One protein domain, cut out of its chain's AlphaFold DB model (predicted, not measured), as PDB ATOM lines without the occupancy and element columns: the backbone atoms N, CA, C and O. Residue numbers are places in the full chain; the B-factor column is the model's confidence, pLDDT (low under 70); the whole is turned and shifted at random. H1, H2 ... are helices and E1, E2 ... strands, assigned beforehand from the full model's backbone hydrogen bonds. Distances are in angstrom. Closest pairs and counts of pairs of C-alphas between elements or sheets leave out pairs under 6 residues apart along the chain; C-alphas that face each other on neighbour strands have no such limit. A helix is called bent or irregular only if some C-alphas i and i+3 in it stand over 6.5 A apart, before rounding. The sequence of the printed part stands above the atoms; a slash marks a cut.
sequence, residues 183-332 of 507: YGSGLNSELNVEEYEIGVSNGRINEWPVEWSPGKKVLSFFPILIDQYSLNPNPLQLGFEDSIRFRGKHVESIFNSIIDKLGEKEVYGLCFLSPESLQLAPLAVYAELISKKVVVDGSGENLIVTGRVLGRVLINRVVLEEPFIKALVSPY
ATOM      1  N   TYR A 183      46.483  19.232 -39.866       43.03
ATOM      2  CA  TYR A 183      46.706  19.860 -38.561       43.03
ATOM      3  C   TYR A 183      47.249  18.837 -37.565       43.03
ATOM      4  O   TYR A 183      46.655  17.789 -37.373       43.03
ATOM      5  N   GLY A 184      48.356  19.136 -36.879       39.41
ATOM      6  CA  GLY A 184      48.909  18.269 -35.827       39.41
ATOM      7  C   GLY A 184      50.126  17.446 -36.264       39.41
ATOM      8  O   GLY A 184      50.816  17.797 -37.214       39.41
ATOM      9  N   SER A 185      50.462  16.386 -35.517       38.81
ATOM     10  CA  SER A 185      51.628  15.529 -35.810       38.81
ATOM     11  C   SER A 185      51.371  14.058 -35.461       38.81
ATOM     12  O   SER A 185      50.795  13.749 -34.411       38.81
ATOM     13  N   GLY A 186      51.811  13.154 -36.339       52.56
ATOM     14  CA  GLY A 186      51.720  11.700 -36.167       52.56
ATOM     15  C   GLY A 186      50.284  11.190 -36.092       52.56
ATOM     16  O   GLY A 186      49.434  11.619 -36.851       52.56
ATOM     17  N   LEU A 187      49.977  10.330 -35.117       44.03
ATOM     18  CA  LEU A 187      48.604   9.861 -34.859       44.03
ATOM     19  C   LEU A 187      47.627  10.961 -34.403       44.03
ATOM     20  O   LEU A 187      46.431  10.706 -34.323       44.03
ATOM     21  N   ASN A 188      48.131  12.156 -34.081       44.12
ATOM     22  CA  ASN A 188      47.315  13.335 -33.789       44.12
ATOM     23  C   ASN A 188      47.257  14.293 -34.988       44.12
ATOM     24  O   ASN A 188      46.890  15.451 -34.804       44.12
ATOM     25  N   SER A 189      47.720  13.880 -36.174       54.22
ATOM     26  CA  SER A 189      47.468  14.649 -37.384       54.22
ATOM     27  C   SER A 189      46.015  14.431 -37.796       54.22
ATOM     28  O   SER A 189      45.631  13.327 -38.187       54.22
ATOM     29  N   GLU A 190      45.216  15.475 -37.680       56.28
ATOM     30  CA  GLU A 190      43.850  15.528 -38.160       56.28
ATOM     31  C   GLU A 190      43.894  15.965 -39.626       56.28
ATOM     32  O   GLU A 190      44.382  17.047 -39.968       56.28
ATOM     33  N   LEU A 191      43.430  15.075 -40.500       64.50
ATOM     34  CA  LEU A 191      43.002  15.456 -41.837       64.50
ATOM     35  C   LEU A 191      41.635  16.123 -41.684       64.50
ATOM     36  O   LEU A 191      40.762  15.583 -41.001       64.50
ATOM     37  N   ASN A 192      41.439  17.276 -42.318       66.56
ATOM     38  CA  ASN A 192      40.089  17.776 -42.543       66.56
ATOM     39  C   ASN A 192      39.435  16.864 -43.582       66.56
ATOM     40  O   ASN A 192      39.853  16.841 -44.736       66.56
ATOM     41  N   VAL A 193      38.475  16.061 -43.132       75.75
ATOM     42  CA  VAL A 193      37.815  15.036 -43.941       75.75
ATOM     43  C   VAL A 193      36.358  15.424 -44.077       75.75
ATOM     44  O   VAL A 193      35.666  15.595 -43.071       75.75
ATOM     45  N   GLU A 194      35.888  15.514 -45.311       82.19
ATOM     46  CA  GLU A 194      34.464  15.590 -45.595       82.19
ATOM     47  C   GLU A 194      33.871  14.181 -45.677       82.19
ATOM     48  O   GLU A 194      34.448  13.257 -46.262       82.19
ATOM     49  N   GLU A 195      32.711  13.996 -45.048       83.38
ATOM     50  CA  GLU A 195      31.977  12.735 -45.094       83.38
ATOM     51  C   GLU A 195      31.097  12.703 -46.347       83.38
ATOM     52  O   GLU A 195      30.054  13.356 -46.398       83.38
ATOM     53  N   TYR A 196      31.494  11.916 -47.349       86.69
ATOM     54  CA  TYR A 196      30.673  11.670 -48.536       86.69
ATOM     55  C   TYR A 196      29.893  10.360 -48.447       86.69
ATOM     56  O   TYR A 196      30.242   9.428 -47.716       86.69
ATOM     57  N   GLU A 197      28.822  10.283 -49.236       84.50
ATOM     58  CA  GLU A 197      28.009   9.078 -49.371       84.50
ATOM     59  C   GLU A 197      28.841   7.902 -49.905       84.50
ATOM     60  O   GLU A 197      29.720   8.074 -50.752       84.50
ATOM     61  N   ILE A 198      28.541   6.696 -49.425       86.88
ATOM     62  CA  ILE A 198      29.194   5.437 -49.811       86.88
ATOM     63  C   ILE A 198      28.299   4.707 -50.816       86.88
ATOM     64  O   ILE A 198      27.079   4.693 -50.656       86.88
ATOM     65  N   GLY A 199      28.890   4.028 -51.803       81.94
ATOM     66  CA  GLY A 199      28.147   3.147 -52.712       81.94
ATOM     67  C   GLY A 199      27.310   3.894 -53.753       81.94
ATOM     68  O   GLY A 199      26.239   3.423 -54.136       81.94
ATOM     69  N   VAL A 200      27.779   5.059 -54.200       84.69
ATOM     70  CA  VAL A 200      27.096   5.870 -55.217       84.69
ATOM     71  C   VAL A 200      27.175   5.204 -56.594       84.69
ATOM     72  O   VAL A 200      28.186   4.603 -56.955       84.69
ATOM     73  N   SER A 201      26.118   5.313 -57.398       80.88
ATOM     74  CA  SER A 201      26.031   4.699 -58.736       80.88
ATOM     75  C   SER A 201      26.320   5.670 -59.886       80.88
ATOM     76  O   SER A 201      26.031   5.369 -61.041       80.88
ATOM     77  N   ASN A 202      26.877   6.842 -59.589       79.88
ATOM     78  CA  ASN A 202      27.072   7.945 -60.535       79.88
ATOM     79  C   ASN A 202      28.389   7.870 -61.339       79.88
ATOM     80  O   ASN A 202      28.821   8.865 -61.915       79.88
ATOM     81  N   GLY A 203      29.045   6.708 -61.362       80.38
ATOM     82  CA  GLY A 203      30.320   6.514 -62.054       80.38
ATOM     83  C   GLY A 203      31.567   6.881 -61.240       80.38
ATOM     84  O   GLY A 203      32.664   6.724 -61.766       80.38
ATOM     85  N   ARG A 204      31.439   7.316 -59.976       90.00
ATOM     86  CA  ARG A 204      32.568   7.388 -59.028       90.00
ATOM     87  C   ARG A 204      33.054   5.981 -58.669       90.00
ATOM     88  O   ARG A 204      32.254   5.055 -58.516       90.00
ATOM     89  N   ILE A 205      34.359   5.830 -58.465       90.25
ATOM     90  CA  ILE A 205      34.914   4.642 -57.813       90.25
ATOM     91  C   ILE A 205      34.465   4.642 -56.360       90.25
ATOM     92  O   ILE A 205      34.745   5.578 -55.620       90.25
ATOM     93  N   ASN A 206      33.771   3.585 -55.950       89.12
ATOM     94  CA  ASN A 206      33.483   3.368 -54.541       89.12
ATOM     95  C   ASN A 206      34.648   2.611 -53.928       89.12
ATOM     96  O   ASN A 206      34.818   1.413 -54.165       89.12
ATOM     97  N   GLU A 207      35.455   3.345 -53.177       91.88
ATOM     98  CA  GLU A 207      36.632   2.812 -52.511       91.88
ATOM     99  C   GLU A 207      36.276   2.073 -51.231       91.88
ATOM    100  O   GLU A 207      37.039   1.228 -50.794       91.88
ATOM    101  N   TRP A 208      35.153   2.385 -50.591       92.00
ATOM    102  CA  TRP A 208      34.749   1.748 -49.350       92.00
ATOM    103  C   TRP A 208      33.755   0.607 -49.596       92.00
ATOM    104  O   TRP A 208      32.697   0.813 -50.202       92.00
ATOM    105  N   PRO A 209      34.017  -0.600 -49.064       89.69
ATOM    106  CA  PRO A 209      33.062  -1.694 -49.134       89.69
ATOM    107  C   PRO A 209      31.799  -1.407 -48.326       89.69
ATOM    108  O   PRO A 209      31.854  -1.132 -47.126       89.69
ATOM    109  N   VAL A 210      30.637  -1.532 -48.965       87.56
ATOM    110  CA  VAL A 210      29.337  -1.187 -48.363       87.56
ATOM    111  C   VAL A 210      29.014  -2.062 -47.143       87.56
ATOM    112  O   VAL A 210      28.283  -1.640 -46.248       87.56
ATOM    113  N   GLU A 211      29.584  -3.269 -47.046       85.75
ATOM    114  CA  GLU A 211      29.392  -4.142 -45.882       85.75
ATOM    115  C   GLU A 211      30.161  -3.667 -44.639       85.75
ATOM    116  O   GLU A 211      29.883  -4.109 -43.517       85.75
ATOM    117  N   TRP A 212      31.154  -2.789 -44.798       89.56
ATOM    118  CA  TRP A 212      31.955  -2.295 -43.686       89.56
ATOM    119  C   TRP A 212      31.250  -1.139 -42.984       89.56
ATOM    120  O   TRP A 212      30.982  -0.091 -43.561       89.56
ATOM    121  N   SER A 213      31.006  -1.302 -41.683       84.00
ATOM    122  CA  SER A 213      30.469  -0.226 -40.850       84.00
ATOM    123  C   SER A 213      31.555   0.817 -40.522       84.00
ATOM    124  O   SER A 213      32.542   0.449 -39.866       84.00
ATOM    125  N   PRO A 214      31.368   2.101 -40.892       80.44
ATOM    126  CA  PRO A 214      32.305   3.182 -40.577       80.44
ATOM    127  C   PRO A 214      32.656   3.252 -39.087       80.44
ATOM    128  O   PRO A 214      31.787   3.073 -38.226       80.44
ATOM    129  N   GLY A 215      33.938   3.448 -38.765       76.81
ATOM    130  CA  GLY A 215      34.451   3.568 -37.394       76.81
ATOM    131  C   GLY A 215      34.334   2.306 -36.528       76.81
ATOM    132  O   GLY A 215      34.771   2.302 -35.378       76.81
ATOM    133  N   LYS A 216      33.743   1.229 -37.057       84.38
ATOM    134  CA  LYS A 216      33.597  -0.072 -36.386       84.38
ATOM    135  C   LYS A 216      34.429  -1.154 -37.052       84.38
ATOM    136  O   LYS A 216      34.807  -2.119 -36.386       84.38
ATOM    137  N   LYS A 217      34.694  -1.021 -38.355       91.44
ATOM    138  CA  LYS A 217      35.559  -1.949 -39.071       91.44
ATOM    139  C   LYS A 217      36.963  -1.869 -38.485       91.44
ATOM    140  O   LYS A 217      37.531  -0.790 -38.336       91.44
ATOM    141  N   VAL A 218      37.505  -3.033 -38.146       91.56
ATOM    142  CA  VAL A 218      38.897  -3.181 -37.734       91.56
ATOM    143  C   VAL A 218      39.649  -3.835 -38.880       91.56
ATOM    144  O   VAL A 218      39.259  -4.919 -39.310       91.56
ATOM    145  N   LEU A 219      40.717  -3.195 -39.345       92.25
ATOM    146  CA  LEU A 219      41.632  -3.736 -40.348       92.25
ATOM    147  C   LEU A 219      43.028  -3.911 -39.755       92.25
ATOM    148  O   LEU A 219      43.405  -3.243 -38.788       92.25
ATOM    149  N   SER A 220      43.774  -4.839 -40.343       93.31
ATOM    150  CA  SER A 220      45.169  -5.106 -40.011       93.31
ATOM    151  C   SER A 220      46.055  -4.637 -41.164       93.31
ATOM    152  O   SER A 220      45.746  -4.882 -42.329       93.31
ATOM    153  N   PHE A 221      47.151  -3.965 -40.833       91.94
ATOM    154  CA  PHE A 221      48.006  -3.243 -41.761       91.94
ATOM    155  C   PHE A 221      49.468  -3.645 -41.595       91.94
ATOM    156  O   PHE A 221      49.975  -3.732 -40.471       91.94
ATOM    157  N   PHE A 222      50.175  -3.789 -42.717       89.31
ATOM    158  CA  PHE A 222      51.634  -3.728 -42.705       89.31
ATOM    159  C   PHE A 222      52.113  -2.277 -42.749       89.31
ATOM    160  O   PHE A 222      51.652  -1.519 -43.605       89.31
ATOM    161  N   PRO A 223      53.054  -1.884 -41.873       85.00
ATOM    162  CA  PRO A 223      53.728  -0.604 -42.000       85.00
ATOM    163  C   PRO A 223      54.715  -0.635 -43.170       85.00
ATOM    164  O   PRO A 223      55.582  -1.508 -43.250       85.00
ATOM    165  N   ILE A 224      54.602   0.350 -44.053       81.50
ATOM    166  CA  ILE A 224      55.538   0.631 -45.137       81.50
ATOM    167  C   ILE A 224      56.268   1.929 -44.801       81.50
ATOM    168  O   ILE A 224      55.653   2.964 -44.540       81.50
ATOM    169  N   LEU A 225      57.598   1.870 -44.829       76.50
ATOM    170  CA  LEU A 225      58.434   3.063 -44.830       76.50
ATOM    171  C   LEU A 225      58.466   3.597 -46.254       76.50
ATOM    172  O   LEU A 225      58.999   2.940 -47.150       76.50
ATOM    173  N   ILE A 226      57.876   4.768 -46.469       67.12
ATOM    174  CA  ILE A 226      57.933   5.394 -47.781       67.12
ATOM    175  C   ILE A 226      59.305   6.056 -47.912       67.12
ATOM    176  O   ILE A 226      59.585   7.058 -47.258       67.12
ATOM    177  N   ASP A 227      60.173   5.486 -48.746       65.06
ATOM    178  CA  ASP A 227      61.442   6.124 -49.088       65.06
ATOM    179  C   ASP A 227      61.164   7.410 -49.885       65.06
ATOM    180  O   ASP A 227      60.647   7.353 -51.006       65.06
ATOM    181  N   GLN A 228      61.511   8.566 -49.302       61.31
ATOM    182  CA  GLN A 228      61.346   9.883 -49.934       61.31
ATOM    183  C   GLN A 228      62.068   9.977 -51.277       61.31
ATOM    184  O   GLN A 228      61.618  10.706 -52.160       61.31
ATOM    185  N   TYR A 229      63.149   9.211 -51.445       56.66
ATOM    186  CA  TYR A 229      64.007   9.238 -52.625       56.66
ATOM    187  C   TYR A 229      63.654   8.159 -53.652       56.66
ATOM    188  O   TYR A 229      64.251   8.127 -54.734       56.66
ATOM    189  N   SER A 230      62.695   7.279 -53.343       60.81
ATOM    190  CA  SER A 230      62.253   6.255 -54.283       60.81
ATOM    191  C   SER A 230      61.451   6.896 -55.411       60.81
ATOM    192  O   SER A 230      60.301   7.307 -55.242       60.81
ATOM    193  N   LEU A 231      62.073   6.921 -56.589       59.50
ATOM    194  CA  LEU A 231      61.440   7.261 -57.863       59.50
ATOM    195  C   LEU A 231      60.593   6.110 -58.421       59.50
ATOM    196  O   LEU A 231      59.998   6.258 -59.486       59.50
ATOM    197  N   ASN A 232      60.584   4.955 -57.752       67.06
ATOM    198  CA  ASN A 232      59.697   3.869 -58.133       67.06
ATOM    199  C   ASN A 232      58.278   4.203 -57.658       67.06
ATOM    200  O   ASN A 232      58.107   4.810 -56.586       67.06
ATOM    201  N   PRO A 233      57.258   3.807 -58.428       67.00
ATOM    202  CA  PRO A 233      55.890   3.936 -57.984       67.00
ATOM    203  C   PRO A 233      55.701   3.111 -56.706       67.00
ATOM    204  O   PRO A 233      56.231   2.009 -56.559       67.00
ATOM    205  N   ASN A 234      55.020   3.712 -55.737       69.38
ATOM    206  CA  ASN A 234      54.754   3.117 -54.436       69.38
ATOM    207  C   ASN A 234      53.271   2.733 -54.370       69.38
ATOM    208  O   ASN A 234      52.453   3.413 -54.996       69.38
ATOM    209  N   PRO A 235      52.907   1.712 -53.571       68.19
ATOM    210  CA  PRO A 235      51.541   1.198 -53.449       68.19
ATOM    211  C   PRO A 235      50.637   2.125 -52.624       68.19
ATOM    212  O   PRO A 235      50.033   1.720 -51.637       68.19
ATOM    213  N   LEU A 236      50.593   3.396 -53.012       76.62
ATOM    214  CA  LEU A 236      49.763   4.440 -52.430       76.62
ATOM    215  C   LEU A 236      48.484   4.639 -53.236       76.62
ATOM    216  O   LEU A 236      47.474   5.033 -52.685       76.62
ATOM    217  N   GLN A 237      48.530   4.392 -54.539       86.19
ATOM    218  CA  GLN A 237      47.520   4.881 -55.465       86.19
ATOM    219  C   GLN A 237      46.484   3.812 -55.778       86.19
ATOM    220  O   GLN A 237      46.820   2.633 -55.891       86.19
ATOM    221  N   LEU A 238      45.245   4.232 -56.022       89.31
ATOM    222  CA  LEU A 238      44.198   3.324 -56.478       89.31
ATOM    223  C   LEU A 238      44.578   2.647 -57.796       89.31
ATOM    224  O   LEU A 238      45.102   3.275 -58.721       89.31
ATOM    225  N   GLY A 239      44.322   1.340 -57.866       88.38
ATOM    226  CA  GLY A 239      44.601   0.519 -59.045       88.38
ATOM    227  C   GLY A 239      46.065   0.159 -59.234       88.38
ATOM    228  O   GLY A 239      46.371  -0.638 -60.123       88.38
ATOM    229  N   PHE A 240      46.961   0.695 -58.399       88.31
ATOM    230  CA  PHE A 240      48.353   0.286 -58.409       88.31
ATOM    231  C   PHE A 240      48.449  -1.204 -58.087       88.31
ATOM    232  O   PHE A 240      47.904  -1.672 -57.082       88.31
ATOM    233  N   GLU A 241      49.134  -1.940 -58.956       90.56
ATOM    234  CA  GLU A 241      49.327  -3.377 -58.842       90.56
ATOM    235  C   GLU A 241      50.798  -3.699 -59.066       90.56
ATOM    236  O   GLU A 241      51.298  -3.603 -60.185       90.56
ATOM    237  N   ASP A 242      51.492  -4.065 -57.993       86.75
ATOM    238  CA  ASP A 242      52.895  -4.463 -58.058       86.75
ATOM    239  C   ASP A 242      53.238  -5.414 -56.904       86.75
ATOM    240  O   ASP A 242      52.465  -5.627 -55.963       86.75
ATOM    241  N   SER A 243      54.414  -6.023 -56.998       87.88
ATOM    242  CA  SER A 243      54.943  -6.967 -56.032       87.88
ATOM    243  C   SER A 243      55.752  -6.262 -54.945       87.88
ATOM    244  O   SER A 243      56.836  -5.731 -55.182       87.88
ATOM    245  N   ILE A 244      55.273  -6.351 -53.710       86.38
ATOM    246  CA  ILE A 244      55.957  -5.869 -52.511       86.38
ATOM    247  C   ILE A 244      56.713  -7.035 -51.879       86.38
ATOM    248  O   ILE A 244      56.174  -8.129 -51.693       86.38
ATOM    249  N   ARG A 245      57.981  -6.806 -51.528       86.00
ATOM    250  CA  ARG A 245      58.787  -7.784 -50.796       86.00
ATOM    251  C   ARG A 245      58.805  -7.450 -49.311       86.00
ATOM    252  O   ARG A 245      59.417  -6.467 -48.897       86.00
ATOM    253  N   PHE A 246      58.240  -8.342 -48.513       85.12
ATOM    254  CA  PHE A 246      58.357  -8.327 -47.062       85.12
ATOM    255  C   PHE A 246      59.503  -9.238 -46.626       85.12
ATOM    256  O   PHE A 246      59.564 -10.410 -47.006       85.12
ATOM    257  N   ARG A 247      60.413  -8.697 -45.815       83.50
ATOM    258  CA  ARG A 247      61.537  -9.439 -45.234       83.50
ATOM    259  C   ARG A 247      61.355  -9.535 -43.723       83.50
ATOM    260  O   ARG A 247      61.157  -8.511 -43.067       83.50
ATOM    261  N   GLY A 248      61.449 -10.733 -43.155       78.12
ATOM    262  CA  GLY A 248      61.327 -10.905 -41.708       78.12
ATOM    263  C   GLY A 248      61.235 -12.362 -41.268       78.12
ATOM    264  O   GLY A 248      60.998 -13.261 -42.065       78.12
ATOM    265  N   LYS A 249      61.411 -12.606 -39.967       79.88
ATOM    266  CA  LYS A 249      61.202 -13.944 -39.395       79.88
ATOM    267  C   LYS A 249      59.707 -14.239 -39.321       79.88
ATOM    268  O   LYS A 249      58.976 -13.419 -38.770       79.88
ATOM    269  N   HIS A 250      59.281 -15.409 -39.801       84.19
ATOM    270  CA  HIS A 250      57.873 -15.820 -39.808       84.19
ATOM    271  C   HIS A 250      56.975 -14.849 -40.586       84.19
ATOM    272  O   HIS A 250      55.798 -14.689 -40.257       84.19
ATOM    273  N   VAL A 251      57.535 -14.174 -41.596       87.00
ATOM    274  CA  VAL A 251      56.838 -13.121 -42.340       87.00
ATOM    275  C   VAL A 251      55.598 -13.661 -43.043       87.00
ATOM    276  O   VAL A 251      54.573 -12.984 -43.041       87.00
ATOM    277  N   GLU A 252      55.628 -14.900 -43.544       90.50
ATOM    278  CA  GLU A 252      54.441 -15.527 -44.118       90.50
ATOM    279  C   GLU A 252      53.338 -15.711 -43.069       90.50
ATOM    280  O   GLU A 252      52.180 -15.373 -43.312       90.50
ATOM    281  N   SER A 253      53.689 -16.224 -41.887       88.69
ATOM    282  CA  SER A 253      52.721 -16.454 -40.811       88.69
ATOM    283  C   SER A 253      52.101 -15.149 -40.318       88.69
ATOM    284  O   SER A 253      50.905 -15.117 -40.031       88.69
ATOM    285  N   ILE A 254      52.902 -14.086 -40.211       89.31
ATOM    286  CA  ILE A 254      52.419 -12.755 -39.836       89.31
ATOM    287  C   ILE A 254      51.498 -12.225 -40.935       89.31
ATOM    288  O   ILE A 254      50.398 -11.773 -40.632       89.31
ATOM    289  N   PHE A 255      51.887 -12.347 -42.207       91.31
ATOM    290  CA  PHE A 255      51.066 -11.880 -43.323       91.31
ATOM    291  C   PHE A 255      49.712 -12.587 -43.371       91.31
ATOM    292  O   PHE A 255      48.675 -11.934 -43.419       91.31
ATOM    293  N   ASN A 256      49.695 -13.912 -43.235       92.25
ATOM    294  CA  ASN A 256      48.450 -14.681 -43.212       92.25
ATOM    295  C   ASN A 256      47.509 -14.264 -42.067       92.25
ATOM    296  O   ASN A 256      46.302 -14.444 -42.181       92.25
ATOM    297  N   SER A 257      48.038 -13.713 -40.969       89.38
ATOM    298  CA  SER A 257      47.226 -13.252 -39.836       89.38
ATOM    299  C   SER A 257      46.553 -11.894 -40.051       89.38
ATOM    300  O   SER A 257      45.651 -11.542 -39.289       89.38
ATOM    301  N   ILE A 258      46.977 -11.137 -41.071       90.69
ATOM    302  CA  ILE A 258      46.389  -9.834 -41.397       90.69
ATOM    303  C   ILE A 258      45.394  -9.884 -42.556       90.69
ATOM    304  O   ILE A 258      44.670  -8.909 -42.747       90.69
ATOM    305  N   ILE A 259      45.377 -10.982 -43.320       93.69
ATOM    306  CA  ILE A 259      44.451 -11.161 -44.437       93.69
ATOM    307  C   ILE A 259      43.023 -11.177 -43.890       93.69
ATOM    308  O   ILE A 259      42.699 -11.914 -42.956       93.69
ATOM    309  N   ASP A 260      42.172 -10.372 -44.505       91.50
ATOM    310  CA  ASP A 260      40.738 -10.334 -44.275       91.50
ATOM    311  C   ASP A 260      39.995 -10.779 -45.543       91.50
ATOM    312  O   ASP A 260      40.572 -10.851 -46.630       91.50
ATOM    313  N   LYS A 261      38.707 -11.097 -45.412       90.69
ATOM    314  CA  LYS A 261      37.859 -11.499 -46.537       90.69
ATOM    315  C   LYS A 261      36.869 -10.403 -46.894       90.69
ATOM    316  O   LYS A 261      36.158  -9.888 -46.030       90.69
ATOM    317  N   LEU A 262      36.781 -10.108 -48.185       87.44
ATOM    318  CA  LEU A 262      35.787  -9.219 -48.767       87.44
ATOM    319  C   LEU A 262      35.094  -9.942 -49.928       87.44
ATOM    320  O   LEU A 262      35.609 -10.002 -51.042       87.44
ATOM    321  N   GLY A 263      33.939 -10.548 -49.645       85.69
ATOM    322  CA  GLY A 263      33.295 -11.469 -50.582       85.69
ATOM    323  C   GLY A 263      34.200 -12.669 -50.879       85.69
ATOM    324  O   GLY A 263      34.613 -13.380 -49.962       85.69
ATOM    325  N   GLU A 264      34.520 -12.877 -52.156       87.06
ATOM    326  CA  GLU A 264      35.455 -13.918 -52.613       87.06
ATOM    327  C   GLU A 264      36.923 -13.463 -52.603       87.06
ATOM    328  O   GLU A 264      37.821 -14.284 -52.787       87.06
ATOM    329  N   LYS A 265      37.180 -12.172 -52.366       91.75
ATOM    330  CA  LYS A 265      38.520 -11.585 -52.402       91.75
ATOM    331  C   LYS A 265      39.196 -11.666 -51.040       91.75
ATOM    332  O   LYS A 265      38.576 -11.437 -49.999       91.75
ATOM    333  N   GLU A 266      40.495 -11.926 -51.062       94.94
ATOM    334  CA  GLU A 266      41.369 -11.749 -49.905       94.94
ATOM    335  C   GLU A 266      41.954 -10.339 -49.947       94.94
ATOM    336  O   GLU A 266      42.462  -9.905 -50.980       94.94
ATOM    337  N   VAL A 267      41.859  -9.602 -48.840       95.00
ATOM    338  CA  VAL A 267      42.323  -8.214 -48.752       95.00
ATOM    339  C   VAL A 267      43.253  -8.012 -47.566       95.00
ATOM    340  O   VAL A 267      43.159  -8.710 -46.557       95.00
ATOM    341  N   TYR A 268      44.153  -7.043 -47.668       94.12
ATOM    342  CA  TYR A 268      45.074  -6.679 -46.595       94.12
ATOM    343  C   TYR A 268      45.328  -5.171 -46.576       94.12
ATOM    344  O   TYR A 268      45.213  -4.495 -47.597       94.12
ATOM    345  N   GLY A 269      45.662  -4.634 -45.403       94.06
ATOM    346  CA  GLY A 269      45.971  -3.219 -45.233       94.06
ATOM    347  C   GLY A 269      47.455  -2.905 -45.419       94.06
ATOM    348  O   GLY A 269      48.330  -3.675 -45.013       94.06
ATOM    349  N   LEU A 270      47.738  -1.725 -45.957       92.19
ATOM    350  CA  LEU A 270      49.049  -1.085 -45.950       92.19
ATOM    351  C   LEU A 270      48.914   0.288 -45.294       92.19
ATOM    352  O   LEU A 270      48.040   1.073 -45.650       92.19
ATOM    353  N   CYS A 271      49.765   0.568 -44.317       90.62
ATOM    354  CA  CYS A 271      49.810   1.856 -43.637       90.62
ATOM    355  C   CYS A 271      51.215   2.435 -43.724       90.62
ATOM    356  O   CYS A 271      52.182   1.706 -43.950       90.62
ATOM    357  N   PHE A 272      51.334   3.744 -43.557       86.00
ATOM    358  CA  PHE A 272      52.552   4.451 -43.921       86.00
ATOM    359  C   PHE A 272      53.206   5.073 -42.705       86.00
ATOM    360  O   PHE A 272      52.544   5.686 -41.873       86.00
ATOM    361  N   LEU A 273      54.518   4.908 -42.606       81.38
ATOM    362  CA  LEU A 273      55.323   5.589 -41.605       81.38
ATOM    363  C   LEU A 273      56.029   6.766 -42.268       81.38
ATOM    364  O   LEU A 273      56.689   6.593 -43.296       81.38
ATOM    365  N   SER A 274      55.910   7.946 -41.660       72.31
ATOM    366  CA  SER A 274      56.667   9.116 -42.085       72.31
ATOM    367  C   SER A 274      58.166   8.802 -41.996       72.31
ATOM    368  O   SER A 274      58.637   8.370 -40.944       72.31
ATOM    369  N   PRO A 275      58.936   9.008 -43.069       66.81
ATOM    370  CA  PRO A 275      60.364   8.702 -43.088       66.81
ATOM    371  C   PRO A 275      61.178   9.575 -42.122       66.81
ATOM    372  O   PRO A 275      62.208   9.126 -41.622       66.81
ATOM    373  N   GLU A 276      60.714  10.790 -41.818       67.06
ATOM    374  CA  GLU A 276      61.413  11.727 -40.926       67.06
ATOM    375  C   GLU A 276      61.125  11.461 -39.448       67.06
ATOM    376  O   GLU A 276      62.036  11.470 -38.620       67.06
ATOM    377  N   SER A 277      59.858  11.217 -39.104       69.88
ATOM    378  CA  SER A 277      59.424  11.070 -37.709       69.88
ATOM    379  C   SER A 277      59.187   9.619 -37.284       69.88
ATOM    380  O   SER A 277      59.006   9.359 -36.095       69.88
ATOM    381  N   LEU A 278      59.172   8.676 -38.235       73.06
ATOM    382  CA  LEU A 278      58.721   7.285 -38.074       73.06
ATOM    383  C   LEU A 278      57.302   7.162 -37.500       73.06
ATOM    384  O   LEU A 278      56.916   6.106 -37.001       73.06
ATOM    385  N   GLN A 279      56.518   8.239 -37.559       79.62
ATOM    386  CA  GLN A 279      55.152   8.252 -37.057       79.62
ATOM    387  C   GLN A 279      54.191   7.685 -38.097       79.62
ATOM    388  O   GLN A 279      54.363   7.895 -39.296       79.62
ATOM    389  N   LEU A 280      53.164   6.991 -37.612       83.75
ATOM    390  CA  LEU A 280      52.083   6.469 -38.437       83.75
ATOM    391  C   LEU A 280      51.263   7.614 -39.031       83.75
ATOM    392  O   LEU A 280      50.794   8.486 -38.299       83.75
ATOM    393  N   ALA A 281      51.106   7.583 -40.350       84.50
ATOM    394  CA  ALA A 281      50.276   8.505 -41.096       84.50
ATOM    395  C   ALA A 281      48.784   8.129 -40.947       84.50
ATOM    396  O   ALA A 281      48.462   6.940 -40.845       84.50
ATOM    397  N   PRO A 282      47.869   9.112 -40.911       86.19
ATOM    398  CA  PRO A 282      46.445   8.880 -40.656       86.19
ATOM    399  C   PRO A 282      45.721   8.195 -41.821       86.19
ATOM    400  O   PRO A 282      44.746   7.483 -41.593       86.19
ATOM    401  N   LEU A 283      46.185   8.393 -43.057       90.25
ATOM    402  CA  LEU A 283      45.632   7.762 -44.247       90.25
ATOM    403  C   LEU A 283      46.381   6.460 -44.528       90.25
ATOM    404  O   LEU A 283      47.611   6.398 -44.492       90.25
ATOM    405  N   ALA A 284      45.625   5.417 -44.827       92.50
ATOM    406  CA  ALA A 284      46.121   4.109 -45.209       92.50
ATOM    407  C   ALA A 284      45.369   3.619 -46.446       92.50
ATOM    408  O   ALA A 284      44.388   4.221 -46.883       92.50
ATOM    409  N   VAL A 285      45.824   2.507 -47.012       94.25
ATOM    410  CA  VAL A 285      45.138   1.852 -48.127       94.25
ATOM    411  C   VAL A 285      44.900   0.390 -47.809       94.25
ATOM    412  O   VAL A 285      45.573  -0.205 -46.963       94.25
ATOM    413  N   TYR A 286      43.953  -0.211 -48.511       94.94
ATOM    414  CA  TYR A 286      43.806  -1.656 -48.530       94.94
ATOM    415  C   TYR A 286      43.879  -2.176 -49.963       94.94
ATOM    416  O   TYR A 286      43.528  -1.489 -50.925       94.94
ATOM    417  N   ALA A 287      44.385  -3.395 -50.100       94.94
ATOM    418  CA  ALA A 287      44.664  -4.017 -51.380       94.94
ATOM    419  C   ALA A 287      44.074  -5.424 -51.453       94.94
ATOM    420  O   ALA A 287      44.030  -6.144 -50.456       94.94
ATOM    421  N   GLU A 288      43.645  -5.807 -52.650       95.25
ATOM    422  CA  GLU A 288      43.337  -7.180 -53.027       95.25
ATOM    423  C   GLU A 288      44.632  -7.976 -53.159       95.25
ATOM    424  O   GLU A 288      45.580  -7.535 -53.810       95.25
ATOM    425  N   LEU A 289      44.670  -9.160 -52.559       95.38
ATOM    426  CA  LEU A 289      45.760 -10.108 -52.715       95.38
ATOM    427  C   LEU A 289      45.622 -10.839 -54.056       95.38
ATOM    428  O   LEU A 289      44.746 -11.684 -54.215       95.38
ATOM    429  N   ILE A 290      46.516 -10.544 -55.000       95.25
ATOM    430  CA  ILE A 290      46.541 -11.182 -56.326       95.25
ATOM    431  C   ILE A 290      47.415 -12.433 -56.301       95.25
ATOM    432  O   ILE A 290      47.037 -13.491 -56.803       95.25
ATOM    433  N   SER A 291      48.612 -12.323 -55.725       94.50
ATOM    434  CA  SER A 291      49.524 -13.455 -55.622       94.50
ATOM    435  C   SER A 291      50.418 -13.356 -54.393       94.50
ATOM    436  O   SER A 291      50.747 -12.269 -53.915       94.50
ATOM    437  N   LYS A 292      50.835 -14.515 -53.882       94.19
ATOM    438  CA  LYS A 292      51.746 -14.631 -52.746       94.19
ATOM    439  C   LYS A 292      52.775 -15.712 -53.036       94.19
ATOM    440  O   LYS A 292      52.414 -16.847 -53.341       94.19
ATOM    441  N   LYS A 293      54.059 -15.387 -52.895       93.38
ATOM    442  CA  LYS A 293      55.168 -16.323 -53.082       93.38
ATOM    443  C   LYS A 293      56.175 -16.203 -51.948       93.38
ATOM    444  O   LYS A 293      56.764 -15.146 -51.738       93.38
ATOM    445  N   VAL A 294      56.416 -17.313 -51.264       89.81
ATOM    446  CA  VAL A 294      57.498 -17.421 -50.284       89.81
ATOM    447  C   VAL A 294      58.792 -17.745 -51.020       89.81
ATOM    448  O   VAL A 294      58.842 -18.645 -51.859       89.81
ATOM    449  N   VAL A 295      59.844 -17.000 -50.709       87.06
ATOM    450  CA  VAL A 295      61.199 -17.236 -51.194       87.06
ATOM    451  C   VAL A 295      62.097 -17.347 -49.976       87.06
ATOM    452  O   VAL A 295      62.218 -16.406 -49.200       87.06
ATOM    453  N   VAL A 296      62.726 -18.503 -49.806       80.69
ATOM    454  CA  VAL A 296      63.742 -18.699 -48.772       80.69
ATOM    455  C   VAL A 296      65.094 -18.586 -49.456       80.69
ATOM    456  O   VAL A 296      65.424 -19.407 -50.310       80.69
ATOM    457  N   ASP A 297      65.849 -17.547 -49.121       73.56
ATOM    458  CA  ASP A 297      67.210 -17.347 -49.615       73.56
ATOM    459  C   ASP A 297      68.209 -17.294 -48.449       73.56
ATOM    460  O   ASP A 297      67.836 -17.370 -47.276       73.56
ATOM    461  N   GLY A 298      69.503 -17.188 -48.762       65.56
ATOM    462  CA  GLY A 298      70.571 -17.139 -47.756       65.56
ATOM    463  C   GLY A 298      70.475 -15.967 -46.765       65.56
ATOM    464  O   GLY A 298      71.234 -15.948 -45.798       65.56
ATOM    465  N   SER A 299      69.557 -15.012 -46.980       65.62
ATOM    466  CA  SER A 299      69.295 -13.875 -46.089       65.62
ATOM    467  C   SER A 299      68.092 -14.079 -45.153       65.62
ATOM    468  O   SER A 299      67.949 -13.333 -44.182       65.62
ATOM    469  N   GLY A 300      67.260 -15.102 -45.389       75.44
ATOM    470  CA  GLY A 300      66.112 -15.448 -44.551       75.44
ATOM    471  C   GLY A 300      64.848 -15.807 -45.339       75.44
ATOM    472  O   GLY A 300      64.879 -16.096 -46.533       75.44
ATOM    473  N   GLU A 301      63.718 -15.812 -44.631       83.06
ATOM    474  CA  GLU A 301      62.386 -15.967 -45.219       83.06
ATOM    475  C   GLU A 301      61.921 -14.619 -45.793       83.06
ATOM    476  O   GLU A 301      61.830 -13.618 -45.078       83.06
ATOM    477  N   ASN A 302      61.627 -14.602 -47.091       87.94
ATOM    478  CA  ASN A 302      61.077 -13.457 -47.801       87.94
ATOM    479  C   ASN A 302      59.690 -13.809 -48.339       87.94
ATOM    480  O   ASN A 302      59.479 -14.882 -48.903       87.94
ATOM    481  N   LEU A 303      58.751 -12.877 -48.218       90.06
ATOM    482  CA  LEU A 303      57.424 -12.987 -48.806       90.06
ATOM    483  C   LEU A 303      57.283 -11.948 -49.912       90.06
ATOM    484  O   LEU A 303      57.413 -10.751 -49.665       90.06
ATOM    485  N   ILE A 304      57.023 -12.402 -51.132       91.69
ATOM    486  CA  ILE A 304      56.689 -11.542 -52.264       91.69
ATOM    487  C   ILE A 304      55.174 -11.578 -52.420       91.69
ATOM    488  O   ILE A 304      54.597 -12.645 -52.625       91.69
ATOM    489  N   VAL A 305      54.543 -10.419 -52.293       91.56
ATOM    490  CA  VAL A 305      53.093 -10.254 -52.352       91.56
ATOM    491  C   VAL A 305      52.776  -9.310 -53.490       91.56
ATOM    492  O   VAL A 305      53.191  -8.158 -53.456       91.56
ATOM    493  N   THR A 306      52.036  -9.788 -54.480       93.12
ATOM    494  CA  THR A 306      51.437  -8.929 -55.500       93.12
ATOM    495  C   THR A 306      50.042  -8.566 -55.032       93.12
ATOM    496  O   THR A 306      49.228  -9.460 -54.784       93.12
ATOM    497  N   GLY A 307      49.764  -7.274 -54.916       92.25
ATOM    498  CA  GLY A 307      48.430  -6.808 -54.571       92.25
ATOM    499  C   GLY A 307      48.007  -5.611 -55.392       92.25
ATOM    500  O   GLY A 307      48.852  -4.860 -55.874       92.25
ATOM    501  N   ARG A 308      46.692  -5.459 -55.536       93.94
ATOM    502  CA  ARG A 308      46.045  -4.348 -56.233       93.94
ATOM    503  C   ARG A 308      45.364  -3.447 -55.218       93.94
ATOM    504  O   ARG A 308      44.464  -3.901 -54.517       93.94
ATOM    505  N   VAL A 309      45.761  -2.185 -55.140       93.56
ATOM    506  CA  VAL A 309      45.144  -1.217 -54.223       93.56
ATOM    507  C   VAL A 309      43.694  -0.960 -54.641       93.56
ATOM    508  O   VAL A 309      43.438  -0.583 -55.785       93.56
ATOM    509  N   LEU A 310      42.759  -1.165 -53.712       93.44
ATOM    510  CA  LEU A 310      41.319  -1.050 -53.956       93.44
ATOM    511  C   LEU A 310      40.724   0.261 -53.441       93.44
ATOM    512  O   LEU A 310      39.797   0.772 -54.058       93.44
ATOM    513  N   GLY A 311      41.235   0.785 -52.328       93.62
ATOM    514  CA  GLY A 311      40.639   1.950 -51.684       93.62
ATOM    515  C   GLY A 311      41.485   2.524 -50.557       93.62
ATOM    516  O   GLY A 311      42.349   1.843 -49.984       93.62
ATOM    517  N   ARG A 312      41.220   3.788 -50.236       93.88
ATOM    518  CA  ARG A 312      41.796   4.521 -49.109       93.88
ATOM    519  C   ARG A 312      40.919   4.387 -47.871       93.88
ATOM    520  O   ARG A 312      39.698   4.263 -47.943       93.88
ATOM    521  N   VAL A 313      41.557   4.416 -46.706       93.69
ATOM    522  CA  VAL A 313      40.891   4.347 -45.404       93.69
ATOM    523  C   VAL A 313      41.574   5.266 -44.407       93.69
ATOM    524  O   VAL A 313      42.800   5.389 -44.393       93.69
ATOM    525  N   LEU A 314      40.786   5.868 -43.525       91.88
ATOM    526  CA  LEU A 314      41.314   6.627 -42.397       91.88
ATOM    527  C   LEU A 314      41.536   5.719 -41.198       91.88
ATOM    528  O   LEU A 314      40.673   4.914 -40.851       91.88
ATOM    529  N   ILE A 315      42.682   5.872 -40.544       90.88
ATOM    530  CA  ILE A 315      43.000   5.240 -39.268       90.88
ATOM    531  C   ILE A 315      42.463   6.134 -38.151       90.88
ATOM    532  O   ILE A 315      43.070   7.133 -37.782       90.88
ATOM    533  N   ASN A 316      41.338   5.742 -37.558       86.69
ATOM    534  CA  ASN A 316      40.721   6.507 -36.473       86.69
ATOM    535  C   ASN A 316      41.415   6.219 -35.141       86.69
ATOM    536  O   ASN A 316      41.555   7.089 -34.283       86.69
ATOM    537  N   ARG A 317      41.762   4.946 -34.915       85.69
ATOM    538  CA  ARG A 317      42.352   4.505 -33.650       85.69
ATOM    539  C   ARG A 317      43.119   3.206 -33.798       85.69
ATOM    540  O   ARG A 317      42.554   2.188 -34.194       85.69
ATOM    541  N   VAL A 318      44.361   3.206 -33.329       88.25
ATOM    542  CA  VAL A 318      45.171   1.994 -33.203       88.25
ATOM    543  C   VAL A 318      44.710   1.161 -32.001       88.25
ATOM    544  O   VAL A 318      44.508   1.665 -30.893       88.25
ATOM    545  N   VAL A 319      44.509  -0.133 -32.243       89.25
ATOM    546  CA  VAL A 319      44.105  -1.155 -31.265       89.25
ATOM    547  C   VAL A 319      45.297  -2.035 -30.878       89.25
ATOM    548  O   VAL A 319      45.400  -2.447 -29.724       89.25
ATOM    549  N   LEU A 320      46.189  -2.318 -31.832       86.69
ATOM    550  CA  LEU A 320      47.407  -3.115 -31.663       86.69
ATOM    551  C   LEU A 320      48.503  -2.568 -32.587       86.69
ATOM    552  O   LEU A 320      48.187  -2.147 -33.694       86.69
ATOM    553  N   GLU A 321      49.763  -2.607 -32.159       80.62
ATOM    554  CA  GLU A 321      50.909  -2.107 -32.945       80.62
ATOM    555  C   GLU A 321      51.880  -3.214 -33.393       80.62
ATOM    556  O   GLU A 321      52.507  -3.081 -34.441       80.62
ATOM    557  N   GLU A 322      51.989  -4.320 -32.646       77.62
ATOM    558  CA  GLU A 322      52.917  -5.417 -32.949       77.62
ATOM    559  C   GLU A 322      52.205  -6.782 -32.998       77.62
ATOM    560  O   GLU A 322      51.325  -7.039 -32.171       77.62
ATOM    561  N   PRO A 323      52.591  -7.696 -33.917       75.31
ATOM    562  CA  PRO A 323      53.671  -7.587 -34.915       75.31
ATOM    563  C   PRO A 323      53.281  -6.823 -36.198       75.31
ATOM    564  O   PRO A 323      54.119  -6.639 -37.080       75.31
ATOM    565  N   PHE A 324      52.028  -6.389 -36.286       86.06
ATOM    566  CA  PHE A 324      51.435  -5.558 -37.331       86.06
ATOM    567  C   PHE A 324      50.473  -4.565 -36.670       86.06
ATOM    568  O   PHE A 324      50.048  -4.768 -35.528       86.06
ATOM    569  N   ILE A 325      50.078  -3.524 -37.400       89.50
ATOM    570  CA  ILE A 325      49.155  -2.519 -36.876       89.50
ATOM    571  C   ILE A 325      47.725  -3.005 -37.081       89.50
ATOM    572  O   ILE A 325      47.340  -3.367 -38.184       89.50
ATOM    573  N   LYS A 326      46.909  -2.995 -36.032       91.94
ATOM    574  CA  LYS A 326      45.468  -3.242 -36.113       91.94
ATOM    575  C   LYS A 326      44.743  -1.982 -35.684       91.94
ATOM    576  O   LYS A 326      44.987  -1.500 -34.578       91.94
ATOM    577  N   ALA A 327      43.849  -1.464 -36.516       91.94
ATOM    578  CA  ALA A 327      43.191  -0.189 -36.258       91.94
ATOM    579  C   ALA A 327      41.708  -0.190 -36.633       91.94
ATOM    580  O   ALA A 327      41.284  -0.903 -37.542       91.94
ATOM    581  N   LEU A 328      40.933   0.622 -35.909       92.12
ATOM    582  CA  LEU A 328      39.586   1.022 -36.303       92.12
ATOM    583  C   LEU A 328      39.686   2.032 -37.436       92.12
ATOM    584  O   LEU A 328      40.451   2.993 -37.322       92.12
ATOM    585  N   VAL A 329      38.901   1.810 -38.485       92.69
ATOM    586  CA  VAL A 329      38.973   2.596 -39.713       92.69
ATOM    587  C   VAL A 329      37.630   3.164 -40.154       92.69
ATOM    588  O   VAL A 329      36.568   2.619 -39.833       92.69
ATOM    589  N   SER A 330      37.705   4.247 -40.919       91.75
ATOM    590  CA  SER A 330      36.575   4.917 -41.562       91.75
ATOM    591  C   SER A 330      36.775   5.045 -43.077       91.75
ATOM    592  O   SER A 330      37.920   5.002 -43.541       91.75
ATOM    593  N   PRO A 331      35.670   5.206 -43.834       90.88
ATOM    594  CA  PRO A 331      35.715   5.503 -45.261       90.88
ATOM    595  C   PRO A 331      36.494   6.783 -45.543       90.88
ATOM    596  O   PRO A 331      36.459   7.726 -44.752       90.88
ATOM    597  N   TYR A 332      37.168   6.792 -46.689       92.06
ATOM    598  CA  TYR A 332      37.778   7.975 -47.270       92.06
ATOM    599  C   TYR A 332      37.432   8.012 -48.756       92.06
ATOM    600  O   TYR A 332      38.103   7.400 -49.580       92.06
TER     601      TYR A 332
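AT A GLANCE: This is residues 183 to 332 of the 507 residues of an uncharacterized protein of Theileria orientalis (UniProt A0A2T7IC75). A small closed barrel of five strands, E1, E4, E5, E6 and E7, has one short helix, H1, packed on its outside. The bent strands E5 and E6 run past the ring as a long two-stranded arm, with E2 paired along E6, while residues 183 to 216, with no named element, pass outside the barrel. The printed part has 150 residues, with seven named strands and one named helix in the order E1 E2 H1 E3 E4 E5 E6 E7; the class is mostly strand and the sheet is mixed. It is compact, with a radius of gyration of the C-alphas of 15.5 A and spans of 50 by 37 by 31 A.

HOW THE PARTS SIT: Round the closed barrel run E1 (residues 217 to 225), E4 (265 to 273), E5 (280 to 297), E6 (300 to 320), E7 (325 to 331) and back to E1. E1 and E4 are parallel, at 52 degrees, with N 222 and O 269 2.9 A apart. E7 lies on the other side of E1, antiparallel, with N 221 and O 325 2.7 A apart. E2 (241 to 247) is outside the ring and antiparallel to E6, with N 244 and O 305 2.8 A apart. H1 (251 to 258) is on the barrel, outside it, at a height over the sheet of 5.7 A. It lies only just over E2, on which 3 of its C-alphas fall, slantwise to the strands at 50 degrees on the local plane. The closest C-alphas of H1 and E1 are those of Ile 258 and Ser 220, 5.1 A apart. In H1, 3 of 4 O i to N i+4 pairs are within hydrogen-bond range. E3 (260 to 262) begins a meander, E3 E4 E5 E6 E7, each strand the antiparallel neighbour of the one before. Its four hairpins have N 260 and O 267 at 2.8 A, N 268 and O 287 at 2.9 A, N 288 and O 308 at 2.8 A, and N 319 and O 326 at 2.7 A. E5 bends by 124 degrees at residue 283 and E6 by 148 degrees at residue 317. E2 and E3 are apart.

IN THESE COORDINATES: E1 begins at C-alpha 217 (35.559, -1.949, -39.071) and is 24.1 A long. E2 measures 19.3 A, H1 11.0 A, E3 6.8 A and E4 26.3 A. E5 measures 30.3 A and E6 25.8 A. E7, 17.8 A, ends at C-alpha 331 (35.715, 5.503, -45.261).

THE WHOLE: The two C-alphas farthest apart, those of Asn 202 and Gly 298, are 51.8 A apart. The printed part has no cut. The link from E1 to E2 is long, with 15 residues. The mean pLDDT of the printed part is 83.0; it is under 70 at residues 183 to 192, 226 to 235, 275 to 277 and 298 to 299.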